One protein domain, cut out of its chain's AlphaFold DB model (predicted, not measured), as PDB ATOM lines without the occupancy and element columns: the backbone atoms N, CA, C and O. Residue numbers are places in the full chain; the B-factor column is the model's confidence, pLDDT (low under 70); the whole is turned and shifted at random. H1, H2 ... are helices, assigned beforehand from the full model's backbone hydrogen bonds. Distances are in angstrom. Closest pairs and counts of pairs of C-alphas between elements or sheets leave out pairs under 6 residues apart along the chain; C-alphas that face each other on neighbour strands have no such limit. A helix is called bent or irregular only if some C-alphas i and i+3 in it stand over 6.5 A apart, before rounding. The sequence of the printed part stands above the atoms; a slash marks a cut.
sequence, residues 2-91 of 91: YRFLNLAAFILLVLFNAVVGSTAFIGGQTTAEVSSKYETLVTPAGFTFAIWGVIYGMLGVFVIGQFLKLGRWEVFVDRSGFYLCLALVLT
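Overview. This is residues 2 to 91 of the 91 residues of an uncharacterized protein of Pyrobaculum sp (UniProt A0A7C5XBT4). The model is a slender rod with two long helices, H1 and H3, side by side along it and pointing opposite ways, and a short helical arm, H4b, lying along another side of H1. At one end of the rod the arm H4a lies crosswise and folds the chain back to H4b; at the other end sit the short helix H2 and its loops, with residues 37 to 42 sticking out. H1 and H3 are in contact over only part of their length, and H3 and H4b do not meet. The printed part has 90 residues with four named helices, H1, H2, H3 and H4 along the chain, and no named strand, and its class is all helix. It is loose, with a radius of gyration of the C-alphas of 16.2 A, and it spans 49 by 23 by 18 A.

Along the chain. H1, the longest helix by residues, has 21, residues 2 to 22, from C-alpha 2 at (-12.933, 26.367, 15.680) to C-alpha 22 at (-1.558, 44.910, -2.377), 28.3 A. It is neither bent nor irregular, but only just: C-alphas 19 and 22 are 6.0 A apart. H3, residues 46 to 65, begins with C-alpha 46 at (1.755, 55.323, 0.825) and is 30.9 A from first to last C-alpha. It too is neither bent nor irregular, but only just, with C-alphas 48 and 51 6.2 A apart. H2 is short, residues 31 to 37, and 9.9 A long. H4, residues 71 to 90, was assigned as one helix by its hydrogen bonds but is bent: C-alphas 79 and 82 are 7.5 A apart. Its arms are H4a, residues 71 to 79, 13.3 A long, and H4b, residues 82 to 90, 12.3 A long, which ends with C-alpha 90 at (-17.280, 39.323, 6.832).

Arrangement. H1 is the hub, touching three other helices. H1 and H3 touch, H3 with residues 56 to 64 alone, and their closest C-alphas, those of Leu 7 and Val 63, are 6.0 A apart. They stand at a shallow tilt of 14 degrees and run opposite ways. H4b also touches H1, with the C-alphas of Asn 6 and Cys 85 closest at 5.2 A, at a shallow tilt of 20 degrees, the same way. H4a and H1 only just touch, with 3 pairs of C-alphas within 8 A, and only at their ends; the closest C-alphas are those of Tyr 2 and Asp 78, 7.1 A apart. Their lines are about perpendicular at 72 degrees, only just past steep. The two arms of H4 stand at a steep tilt of 60 degrees. H3 and H4a are near each other, with 6 pairs of C-alphas within 10 A, while H3 and H4b are apart. H2 touches H1 only at the corner by their link, and only just, with 3 pairs of C-alphas within 8 A; the closest C-alphas are those of Gly 21 and Thr 31, 5.0 A apart. H2 and H3 form a helical hairpin that only just touches, with 3 pairs of C-alphas within 8 A; the C-alphas of Ala 32 and Gly 46 are closest at 5.8 A. H2 is apart from H4a and H4b. In H1, H2 and H4b every O i to N i+4 pair is within hydrogen-bond range; in H3 it is 11 of 16 and in H4a 4 of 5.

Size, cuts and confidence. The two C-alphas farthest apart, those of Glu 39 and Gly 71, are 50.0 A apart. The printed part has no cut and ends at residue 91, the chain's last. The link from H3 to H4 is tight, those from H1 to H2 and from H2 to H3 are short, and no link is long. Residues 37 to 42, of which 37 belongs to H2, stand free. The mean pLDDT of the printed part is 85.2; residue 69 alone is under 70, and H4a has a mean of 75.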
ATOM      1  N   TYR A   2     -13.126  24.942  15.998       83.06
ATOM      2  CA  TYR A   2     -12.933  26.367  15.680       83.06
ATOM      3  C   TYR A   2     -11.499  26.798  15.339       83.06
ATOM      4  O   TYR A   2     -11.321  27.695  14.531       83.06
ATOM      5  N   ARG A   3     -10.472  26.128  15.877       85.44
ATOM      6  CA  ARG A   3      -9.056  26.450  15.601       85.44
ATOM      7  C   ARG A   3      -8.695  26.337  14.120       85.44
ATOM      8  O   ARG A   3      -8.081  27.232  13.557       85.44
ATOM      9  N   PHE A   4      -9.115  25.244  13.483       87.00
ATOM     10  CA  PHE A   4      -8.863  25.012  12.061       87.00
ATOM     11  C   PHE A   4      -9.701  25.939  11.181       87.00
ATOM     12  O   PHE A   4      -9.206  26.431  10.174       87.00
ATOM     13  N   LEU A   5     -10.941  26.221  11.591       88.88
ATOM     14  CA  LEU A   5     -11.825  27.134  10.869       88.88
ATOM     15  C   LEU A   5     -11.289  28.574  10.893       88.88
ATOM     16  O   LEU A   5     -11.214  29.213   9.852       88.88
ATOM     17  N   ASN A   6     -10.832  29.045  12.056       90.56
ATOM     18  CA  ASN A   6     -10.198  30.354  12.215       90.56
ATOM     19  C   ASN A   6      -8.908  30.469  11.402       90.56
ATOM     20  O   ASN A   6      -8.666  31.503  10.789       90.56
ATOM     21  N   LEU A   7      -8.094  29.408  11.377       90.75
ATOM     22  CA  LEU A   7      -6.885  29.368  10.560       90.75
ATOM     23  C   LEU A   7      -7.213  29.472   9.068       90.75
ATOM     24  O   LEU A   7      -6.611  30.287   8.373       90.75
ATOM     25  N   ALA A   8      -8.181  28.692   8.586       92.25
ATOM     26  CA  ALA A   8      -8.609  28.744   7.192       92.25
ATOM     27  C   ALA A   8      -9.196  30.118   6.825       92.25
ATOM     28  O   ALA A   8      -8.800  30.696   5.815       92.25
ATOM     29  N   ALA A   9     -10.079  30.667   7.665       91.62
ATOM     30  CA  ALA A   9     -10.669  31.989   7.466       91.62
ATOM     31  C   ALA A   9      -9.601  33.093   7.449       91.62
ATOM     32  O   ALA A   9      -9.621  33.950   6.575       91.62
ATOM     33  N   PHE A  10      -8.623  33.037   8.357       93.56
ATOM     34  CA  PHE A  10      -7.511  33.987   8.387       93.56
ATOM     35  C   PHE A  10      -6.644  33.910   7.124       93.56
ATOM     36  O   PHE A  10      -6.307  34.944   6.552       93.56
ATOM     37  N   ILE A  11      -6.307  32.702   6.661       92.88
ATOM     38  CA  ILE A  11      -5.534  32.523   5.424       92.88
ATOM     39  C   ILE A  11      -6.302  33.097   4.231       92.88
ATOM     40  O   ILE A  11      -5.725  33.843   3.441       92.88
ATOM     41  N   LEU A  12      -7.597  32.789   4.112       93.00
ATOM     42  CA  LEU A  12      -8.444  33.321   3.044       93.00
ATOM     43  C   LEU A  12      -8.526  34.849   3.093       93.00
ATOM     44  O   LEU A  12      -8.336  35.485   2.059       93.00
ATOM     45  N   LEU A  13      -8.727  35.431   4.279       92.44
ATOM     46  CA  LEU A  13      -8.768  36.878   4.486       92.44
ATOM     47  C   LEU A  13      -7.478  37.549   4.002       92.44
ATOM     48  O   LEU A  13      -7.534  38.502   3.222       92.44
ATOM     49  N   VAL A  14      -6.320  37.057   4.456       92.12
ATOM     50  CA  VAL A  14      -5.013  37.641   4.118       92.12
ATOM     51  C   VAL A  14      -4.729  37.494   2.629       92.12
ATOM     52  O   VAL A  14      -4.292  38.457   2.005       92.12
ATOM     53  N   LEU A  15      -4.998  36.324   2.044       90.69
ATOM     54  CA  LEU A  15      -4.798  36.107   0.612       90.69
ATOM     55  C   LEU A  15      -5.703  37.012  -0.219       90.69
ATOM     56  O   LEU A  15      -5.219  37.667  -1.138       90.69
ATOM     57  N   PHE A  16      -6.989  37.090   0.113       89.44
ATOM     58  CA  PHE A  16      -7.935  37.924  -0.619       89.44
ATOM     59  C   PHE A  16      -7.545  39.405  -0.544       89.44
ATOM     60  O   PHE A  16      -7.425  40.062  -1.576       89.44
ATOM     61  N   ASN A  17      -7.236  39.911   0.653       88.62
ATOM     62  CA  ASN A  17      -6.812  41.299   0.839       88.62
ATOM     63  C   ASN A  17      -5.446  41.602   0.208       88.62
ATOM     64  O   ASN A  17      -5.242  42.695  -0.320       88.62
ATOM     65  N   ALA A  18      -4.507  40.654   0.220       86.94
ATOM     66  CA  ALA A  18      -3.231  40.822  -0.465       86.94
ATOM     67  C   ALA A  18      -3.438  40.902  -1.982       86.94
ATOM     68  O   ALA A  18      -2.926  41.820  -2.621       86.94
ATOM     69  N   VAL A  19      -4.231  39.990  -2.548       85.81
ATOM     70  CA  VAL A  19      -4.491  39.929  -3.990       85.81
ATOM     71  C   VAL A  19      -5.274  41.153  -4.472       85.81
ATOM     72  O   VAL A  19      -4.922  41.727  -5.498       85.81
ATOM     73  N   VAL A  20      -6.302  41.582  -3.742       84.44
ATOM     74  CA  VAL A  20      -7.141  42.723  -4.144       84.44
ATOM     75  C   VAL A  20      -6.479  44.065  -3.827       84.44
ATOM     76  O   VAL A  20      -6.583  44.998  -4.614       84.44
ATOM     77  N   GLY A  21      -5.825  44.190  -2.671       82.12
ATOM     78  CA  GLY A  21      -5.352  45.486  -2.182       82.12
ATOM     79  C   GLY A  21      -3.874  45.768  -2.439       82.12
ATOM     80  O   GLY A  21      -3.495  46.897  -2.752       82.12
ATOM     81  N   SER A  22      -3.021  44.750  -2.302       81.12
ATOM     82  CA  SER A  22      -1.558  44.910  -2.377       81.12
ATOM     83  C   SER A  22      -0.966  44.494  -3.720       81.12
ATOM     84  O   SER A  22       0.168  44.857  -4.022       81.12
ATOM     85  N   THR A  23      -1.713  43.749  -4.534       78.50
ATOM     86  CA  THR A  23      -1.292  43.383  -5.886       78.50
ATOM     87  C   THR A  23      -2.211  44.012  -6.920       78.50
ATOM     88  O   THR A  23      -3.410  44.127  -6.702       78.50
ATOM     89  N   ALA A  24      -1.665  44.353  -8.085       80.31
ATOM     90  CA  ALA A  24      -2.450  44.810  -9.233       80.31
ATOM     91  C   ALA A  24      -3.169  43.655  -9.967       80.31
ATOM     92  O   ALA A  24      -3.672  43.840 -11.075       80.31
ATOM     93  N   PHE A  25      -3.190  42.447  -9.387       77.31
ATOM     94  CA  PHE A  25      -3.731  41.251 -10.031       77.31
ATOM     95  C   PHE A  25      -5.237  41.367 -10.286       77.31
ATOM     96  O   PHE A  25      -5.721  40.968 -11.344       77.31
ATOM     97  N   ILE A  26      -5.972  41.957  -9.341       73.94
ATOM     98  CA  ILE A  26      -7.401  42.247  -9.480       73.94
ATOM     99  C   ILE A  26      -7.559  43.760  -9.648       73.94
ATOM    100  O   ILE A  26      -7.199  44.524  -8.766       73.94
ATOM    101  N   GLY A  27      -8.086  44.204 -10.794       74.81
ATOM    102  CA  GLY A  27      -8.365  45.624 -11.062       74.81
ATOM    103  C   GLY A  27      -7.198  46.447 -11.626       74.81
ATOM    104  O   GLY A  27      -7.399  47.612 -11.965       74.81
ATOM    105  N   GLY A  28      -6.003  45.864 -11.787       83.75
ATOM    106  CA  GLY A  28      -4.873  46.485 -12.493       83.75
ATOM    107  C   GLY A  28      -4.170  47.627 -11.752       83.75
ATOM    108  O   GLY A  28      -3.239  48.206 -12.303       83.75
ATOM    109  N   GLN A  29      -4.603  47.958 -10.536       85.06
ATOM    110  CA  GLN A  29      -4.009  48.973  -9.663       85.06
ATOM    111  C   GLN A  29      -4.085  48.498  -8.211       85.06
ATOM    112  O   GLN A  29      -5.058  47.860  -7.811       85.06
ATOM    113  N   THR A  30      -3.077  48.835  -7.418       87.19
ATOM    114  CA  THR A  30      -3.061  48.613  -5.966       87.19
ATOM    115  C   THR A  30      -3.883  49.677  -5.235       87.19
ATOM    116  O   THR A  30      -4.113  50.775  -5.746       87.19
ATOM    117  N   THR A  31      -4.283  49.410  -3.989       86.38
ATOM    118  CA  THR A  31      -4.991  50.401  -3.158       86.38
ATOM    119  C   THR A  31      -4.172  51.681  -2.965       86.38
ATOM    120  O   THR A  31      -4.733  52.777  -2.961       86.38
ATOM    121  N   ALA A  32      -2.846  51.560  -2.858       85.06
ATOM    122  CA  ALA A  32      -1.952  52.707  -2.742       85.06
ATOM    123  C   ALA A  32      -1.941  53.556  -4.025       85.06
ATOM    124  O   ALA A  32      -2.028  54.780  -3.952       85.06
ATOM    125  N   GLU A  33      -1.904  52.914  -5.194       86.06
ATOM    126  CA  GLU A  33      -1.959  53.597  -6.493       86.06
ATOM    127  C   GLU A  33      -3.302  54.301  -6.696       86.06
ATOM    128  O   GLU A  33      -3.327  55.482  -7.045       86.06
ATOM    129  N   VAL A  34      -4.418  53.634  -6.388       87.00
ATOM    130  CA  VAL A  34      -5.753  54.252  -6.452       87.00
ATOM    131  C   VAL A  34      -5.838  55.459  -5.516       87.00
ATOM    132  O   VAL A  34      -6.331  56.512  -5.919       87.00
ATOM    133  N   SER A  35      -5.309  55.347  -4.295       86.25
ATOM    134  CA  SER A  35      -5.271  56.457  -3.336       86.25
ATOM    135  C   SER A  35      -4.421  57.632  -3.832       86.25
ATOM    136  O   SER A  35      -4.798  58.779  -3.609       86.25
ATOM    137  N   SER A  36      -3.299  57.369  -4.512       86.69
ATOM    138  CA  SER A  36      -2.456  58.422  -5.102       86.69
ATOM    139  C   SER A  36      -3.089  59.092  -6.324       86.69
ATOM    140  O   SER A  36      -2.798  60.244  -6.625       86.69
ATOM    141  N   LYS A  37      -3.981  58.390  -7.031       87.00
ATOM    142  CA  LYS A  37      -4.666  58.916  -8.216       87.00
ATOM    143  C   LYS A  37      -5.769  59.916  -7.863       87.00
ATOM    144  O   LYS A  37      -6.040  60.825  -8.643       87.00
ATOM    145  N   TYR A  38      -6.415  59.733  -6.714       86.88
ATOM    146  CA  TYR A  38      -7.520  60.568  -6.246       86.88
ATOM    147  C   TYR A  38      -7.113  61.319  -4.977       86.88
ATOM    148  O   TYR A  38      -7.553  60.998  -3.872       86.88
ATOM    149  N   GLU A  39      -6.245  62.320  -5.142       85.12
ATOM    150  CA  GLU A  39      -5.798  63.144  -4.023       85.12
ATOM    151  C   GLU A  39      -6.926  64.015  -3.451       85.12
ATOM    152  O   GLU A  39      -7.727  64.625  -4.158       85.12
ATOM    153  N   THR A  40      -6.969  64.075  -2.126       87.38
ATOM    154  CA  THR A  40      -7.884  64.861  -1.305       87.38
ATOM    155  C   THR A  40      -7.074  65.518  -0.189       87.38
ATOM    156  O   THR A  40      -5.925  65.152   0.056       87.38
ATOM    157  N   LEU A  41      -7.679  66.446   0.558       87.69
ATOM    158  CA  LEU A  41      -7.033  67.104   1.707       87.69
ATOM    159  C   LEU A  41      -6.543  66.128   2.797       87.69
ATOM    160  O   LEU A  41      -5.797  66.531   3.684       87.69
ATOM    161  N   VAL A  42      -6.977  64.865   2.751       87.56
ATOM    162  CA  VAL A  42      -6.673  63.817   3.733       87.56
ATOM    163  C   VAL A  42      -6.098  62.555   3.083       87.56
ATOM    164  O   VAL A  42      -6.191  61.473   3.662       87.56
ATOM    165  N   THR A  43      -5.516  62.659   1.884       87.94
ATOM    166  CA  THR A  43      -4.929  61.485   1.225       87.94
ATOM    167  C   THR A  43      -3.757  60.939   2.042       87.94
ATOM    168  O   THR A  43      -2.796  61.663   2.310       87.94
ATOM    169  N   PRO A  44      -3.820  59.663   2.460       84.50
ATOM    170  CA  PRO A  44      -2.771  59.074   3.265       84.50
ATOM    171  C   PRO A  44      -1.509  58.858   2.430       84.50
ATOM    172  O   PRO A  44      -1.561  58.426   1.277       84.50
ATOM    173  N   ALA A  45      -0.350  59.094   3.041       87.00
ATOM    174  CA  ALA A  45       0.927  58.735   2.439       87.00
ATOM    175  C   ALA A  45       1.007  57.212   2.233       87.00
ATOM    176  O   ALA A  45       0.486  56.453   3.053       87.00
ATOM    177  N   GLY A  46       1.713  56.748   1.197       81.56
ATOM    178  CA  GLY A  46       1.755  55.323   0.825       81.56
ATOM    179  C   GLY A  46       2.168  54.362   1.952       81.56
ATOM    180  O   GLY A  46       1.669  53.243   2.019       81.56
ATOM    181  N   PHE A  47       3.000  54.802   2.904       85.06
ATOM    182  CA  PHE A  47       3.381  53.981   4.062       85.06
ATOM    183  C   PHE A  47       2.219  53.716   5.037       85.06
ATOM    184  O   PHE A  47       2.289  52.775   5.822       85.06
ATOM    185  N   THR A  48       1.146  54.509   4.995       89.12
ATOM    186  CA  THR A  48      -0.035  54.348   5.861       89.12
ATOM    187  C   THR A  48      -0.673  52.974   5.669       89.12
ATOM    188  O   THR A  48      -1.151  52.370   6.625       89.12
ATOM    189  N   PHE A  49      -0.597  52.421   4.456       88.19
ATOM    190  CA  PHE A  49      -1.079  51.076   4.153       88.19
ATOM    191  C   PHE A  49      -0.233  49.961   4.801       88.19
ATOM    192  O   PHE A  49      -0.683  48.821   4.875       88.19
ATOM    193  N   ALA A  50       0.949  50.256   5.353       89.88
ATOM    194  CA  ALA A  50       1.750  49.264   6.076       89.88
ATOM    195  C   ALA A  50       1.081  48.784   7.378       89.88
ATOM    196  O   ALA A  50       1.407  47.700   7.869       89.88
ATOM    197  N   ILE A  51       0.113  49.538   7.922       91.94
ATOM    198  CA  ILE A  51      -0.633  49.141   9.125       91.94
ATOM    199  C   ILE A  51      -1.364  47.804   8.943       91.94
ATOM    200  O   ILE A  51      -1.462  47.027   9.892       91.94
ATOM    201  N   TRP A  52      -1.796  47.486   7.718       90.25
ATOM    202  CA  TRP A  52      -2.441  46.212   7.402       90.25
ATOM    203  C   TRP A  52      -1.532  45.021   7.718       90.25
ATOM    204  O   TRP A  52      -1.987  44.042   8.303       90.25
ATOM    205  N   GLY A  53      -0.228  45.132   7.446       90.62
ATOM    206  CA  GLY A  53       0.746  44.096   7.799       90.62
ATOM    207  C   GLY A  53       0.859  43.873   9.309       90.62
ATOM    208  O   GLY A  53       0.943  42.731   9.757       90.62
ATOM    209  N   VAL A  54       0.793  44.943  10.109       92.88
ATOM    210  CA  VAL A  54       0.810  44.852  11.580       92.88
ATOM    211  C   VAL A  54      -0.462  44.183  12.101       92.88
ATOM    212  O   VAL A  54      -0.377  43.277  12.932       92.88
ATOM    213  N   ILE A  55      -1.629  44.577  11.581       92.50
ATOM    214  CA  ILE A  55      -2.929  43.996  11.954       92.50
ATOM    215  C   ILE A  55      -2.954  42.501  11.621       92.50
ATOM    216  O   ILE A  55      -3.252  41.678  12.489       92.50
ATOM    217  N   TYR A  56      -2.578  42.129  10.394       91.75
ATOM    218  CA  TYR A  56      -2.516  40.728   9.983       91.75
ATOM    219  C   TYR A  56      -1.460  39.945  10.763       91.75
ATOM    220  O   TYR A  56      -1.701  38.793  11.112       91.75
ATOM    221  N   GLY A  57      -0.327  40.561  11.109       93.69
ATOM    222  CA  GLY A  57       0.687  39.949  11.966       93.69
ATOM    223  C   GLY A  57       0.150  39.620  13.360       93.69
ATOM    224  O   GLY A  57       0.282  38.487  13.823       93.69
ATOM    225  N   MET A  58      -0.519  40.574  14.013       92.06
ATOM    226  CA  MET A  58      -1.148  40.361  15.322       92.06
ATOM    227  C   MET A  58      -2.250  39.296  15.270       92.06
ATOM    228  O   MET A  58      -2.310  38.427  16.145       92.06
ATOM    229  N   LEU A  59      -3.086  39.316  14.229       90.75
ATOM    230  CA  LEU A  59      -4.098  38.284  13.995       90.75
ATOM    231  C   LEU A  59      -3.460  36.908  13.770       90.75
ATOM    232  O   LEU A  59      -3.921  35.923  14.341       90.75
ATOM    233  N   GLY A  60      -2.365  36.839  13.013       90.88
ATOM    234  CA  GLY A  60      -1.609  35.611  12.783       90.88
ATOM    235  C   GLY A  60      -1.040  35.034  14.076       90.88
ATOM    236  O   GLY A  60      -1.213  33.845  14.340       90.88
ATOM    237  N   VAL A  61      -0.446  35.870  14.935       91.25
ATOM    238  CA  VAL A  61       0.015  35.452  16.273       91.25
ATOM    239  C   VAL A  61      -1.144  34.890  17.095       91.25
ATOM    240  O   VAL A  61      -0.996  33.843  17.723       91.25
ATOM    241  N   PHE A  62      -2.308  35.540  17.063       87.25
ATOM    242  CA  PHE A  62      -3.486  35.066  17.783       87.25
ATOM    243  C   PHE A  62      -3.991  33.715  17.251       87.25
ATOM    244  O   PHE A  62      -4.230  32.805  18.043       87.25
ATOM    245  N   VAL A  63      -4.108  33.557  15.929       89.69
ATOM    246  CA  VAL A  63      -4.572  32.331  15.257       89.69
ATOM    247  C   VAL A  63      -3.601  31.166  15.477       89.69
ATOM    248  O   VAL A  63      -4.030  30.072  15.847       89.69
ATOM    249  N   ILE A  64      -2.295  31.394  15.320       88.50
ATOM    250  CA  ILE A  64      -1.251  30.387  15.571       88.50
ATOM    251  C   ILE A  64      -1.203  30.036  17.064       88.50
ATOM    252  O   ILE A  64      -1.082  28.865  17.431       88.50
ATOM    253  N   GLY A  65      -1.385  31.029  17.937       86.69
ATOM    254  CA  GLY A  65      -1.453  30.846  19.384       86.69
ATOM    255  C   GLY A  65      -2.554  29.883  19.837       86.69
ATOM    256  O   GLY A  65      -2.379  29.209  20.850       86.69
ATOM    257  N   GLN A  66      -3.639  29.716  19.068       84.88
ATOM    258  CA  GLN A  66      -4.714  28.756  19.381       84.88
ATOM    259  C   GLN A  66      -4.235  27.291  19.373       84.88
ATOM    260  O   GLN A  66      -4.873  26.418  19.972       84.88
ATOM    261  N   PHE A  67      -3.121  27.001  18.696       84.62
ATOM    262  CA  PHE A  67      -2.522  25.666  18.640       84.62
ATOM    263  C   PHE A  67      -1.576  25.388  19.813       84.62
ATOM    264  O   PHE A  67      -1.272  24.226  20.091       84.62
ATOM    265  N   LEU A  68      -1.158  26.421  20.549       84.25
ATOM    266  CA  LEU A  68      -0.381  26.255  21.770       84.25
ATOM    267  C   LEU A  68      -1.311  25.770  22.893       84.25
ATOM    268  O   LEU A  68      -2.347  26.372  23.176       84.25
ATOM    269  N   LYS A  69      -0.946  24.665  23.554       67.75
ATOM    270  CA  LYS A  69      -1.716  24.080  24.667       67.75
ATOM    271  C   LYS A  69      -1.538  24.880  25.960       67.75
ATOM    272  O   LYS A  69      -0.987  24.388  26.940       67.75
ATOM    273  N   LEU A  70      -2.006  26.121  25.974       72.06
ATOM    274  CA  LEU A  70      -2.172  26.880  27.206       72.06
ATOM    275  C   LEU A  70      -3.638  26.781  27.640       72.06
ATOM    276  O   LEU A  70      -4.515  27.346  26.989       72.06
ATOM    277  N   GLY A  71      -3.913  26.105  28.758       70.00
ATOM    278  CA  GLY A  71      -5.285  25.798  29.200       70.00
ATOM    279  C   GLY A  71      -6.227  27.008  29.332       70.00
ATOM    280  O   GLY A  71      -7.434  26.871  29.175       70.00
ATOM    281  N   ARG A  72      -5.697  28.225  29.540       72.62
ATOM    282  CA  ARG A  72      -6.493  29.471  29.556       72.62
ATOM    283  C   ARG A  72      -6.971  29.911  28.166       72.62
ATOM    284  O   ARG A  72      -8.043  30.495  28.048       72.62
ATOM    285  N   TRP A  73      -6.188  29.637  27.126       70.44
ATOM    286  CA  TRP A  73      -6.506  30.001  25.743       70.44
ATOM    287  C   TRP A  73      -7.533  29.054  25.136       70.44
ATOM    288  O   TRP A  73      -8.358  29.472  24.335       70.44
ATOM    289  N   GLU A  74      -7.535  27.798  25.570       73.44
ATOM    290  CA  GLU A  74      -8.496  26.790  25.128       73.44
ATOM    291  C   GLU A  74      -9.943  27.189  25.456       73.44
ATOM    292  O   GLU A  74     -10.789  27.182  24.565       73.44
ATOM    293  N   VAL A  75     -10.199  27.661  26.682       75.69
ATOM    294  CA  VAL A  75     -11.523  28.163  27.101       75.69
ATOM    295  C   VAL A  75     -11.906  29.446  26.358       75.69
ATOM    296  O   VAL A  75     -13.071  29.645  26.011       75.69
ATOM    297  N   PHE A  76     -10.935  30.329  26.104       77.81
ATOM    298  CA  PHE A  76     -11.180  31.570  25.370       77.81
ATOM    299  C   PHE A  76     -11.564  31.294  23.913       77.81
ATOM    300  O   PHE A  76     -12.549  31.851  23.429       77.81
ATOM    301  N   VAL A  77     -10.835  30.410  23.228       79.62
ATOM    302  CA  VAL A  77     -11.092  30.040  21.828       79.62
ATOM    303  C   VAL A  77     -12.428  29.323  21.671       79.62
ATOM    304  O   VAL A  77     -13.109  29.543  20.678       79.62
ATOM    305  N   ASP A  78     -12.838  28.507  22.639       79.62
ATOM    306  CA  ASP A  78     -14.118  27.800  22.543       79.62
ATOM    307  C   ASP A  78     -15.321  28.752  22.685       79.62
ATOM    308  O   ASP A  78     -16.323  28.605  21.992       79.62
ATOM    309  N   ARG A  79     -15.191  29.802  23.508       79.62
ATOM    310  CA  ARG A  79     -16.229  30.839  23.664       79.62
ATOM    311  C   ARG A  79     -16.247  31.869  22.536       79.62
ATOM    312  O   ARG A  79     -17.311  32.337  22.150       79.62
ATOM    313  N   SER A  80     -15.072  32.264  22.048       80.25
ATOM    314  CA  SER A  80     -14.919  33.362  21.079       80.25
ATOM    315  C   SER A  80     -14.739  32.899  19.633       80.25
ATOM    316  O   SER A  80     -14.838  33.709  18.713       80.25
ATOM    317  N   GLY A  81     -14.501  31.604  19.407       79.88
ATOM    318  CA  GLY A  81     -14.084  31.065  18.115       79.88
ATOM    319  C   GLY A  81     -15.090  31.296  16.992       79.88
ATOM    320  O   GLY A  81     -14.683  31.608  15.878       79.88
ATOM    321  N   PHE A  82     -16.389  31.218  17.285       82.56
ATOM    322  CA  PHE A  82     -17.431  31.532  16.306       82.56
ATOM    323  C   PHE A  82     -17.389  33.004  15.869       82.56
ATOM    324  O   PHE A  82     -17.400  33.293  14.677       82.56
ATOM    325  N   TYR A  83     -17.282  33.933  16.825       84.88
ATOM    326  CA  TYR A  83     -17.244  35.370  16.544       84.88
ATOM    327  C   TYR A  83     -15.998  35.770  15.756       84.88
ATOM    328  O   TYR A  83     -16.095  36.585  14.845       84.88
ATOM    329  N   LEU A  84     -14.845  35.167  16.067       84.56
ATOM    330  CA  LEU A  84     -13.622  35.403  15.305       84.56
ATOM    331  C   LEU A  84     -13.770  34.919  13.860       84.56
ATOM    332  O   LEU A  84     -13.453  35.665  12.943       84.56
ATOM    333  N   CYS A  85     -14.276  33.704  13.651       82.56
ATOM    334  CA  CYS A  85     -14.510  33.191  12.306       82.56
ATOM    335  C   CYS A  85     -15.465  34.094  11.520       82.56
ATOM    336  O   CYS A  85     -15.195  34.407  10.364       82.56
ATOM    337  N   LEU A  86     -16.567  34.517  12.140       86.00
ATOM    338  CA  LEU A  86     -17.545  35.386  11.496       86.00
ATOM    339  C   LEU A  86     -16.919  36.734  11.118       86.00
ATOM    340  O   LEU A  86     -17.098  37.190   9.994       86.00
ATOM    341  N   ALA A  87     -16.140  37.333  12.019       86.19
ATOM    342  CA  ALA A  87     -15.421  38.571  11.738       86.19
ATOM    343  C   ALA A  87     -14.434  38.402  10.572       86.19
ATOM    344  O   ALA A  87     -14.447  39.209   9.652       86.19
ATOM    345  N   LEU A  88     -13.633  37.330  10.559       86.19
ATOM    346  CA  LEU A  88     -12.650  37.073   9.498       86.19
ATOM    347  C   LEU A  88     -13.284  36.811   8.122       86.19
ATOM    348  O   LEU A  88     -12.617  37.007   7.118       86.19
ATOM    349  N   VAL A  89     -14.529  36.330   8.073       85.50
ATOM    350  CA  VAL A  89     -15.246  36.054   6.813       85.50
ATOM    351  C   VAL A  89     -16.011  37.276   6.302       85.50
ATOM    352  O   VAL A  89     -16.189  37.419   5.097       85.50
ATOM    353  N   LEU A  90     -16.505  38.132   7.200       84.38
ATOM    354  CA  LEU A  90     -17.280  39.323   6.832       84.38
ATOM    355  C   LEU A  90     -16.418  40.537   6.462       84.38
ATOM    356  O   LEU A  90     -16.963  41.509   5.939       84.38
ATOM    357  N   THR A  91     -15.124  40.500   6.775       75.50
ATOM    358  CA  THR A  91     -14.166  41.577   6.480       75.50
ATOM    359  C   THR A  91     -13.363  41.237   5.234       75.50
ATOM    360  O   THR A  91     -13.034  42.172   4.476       75.50
TER     361      THR A  91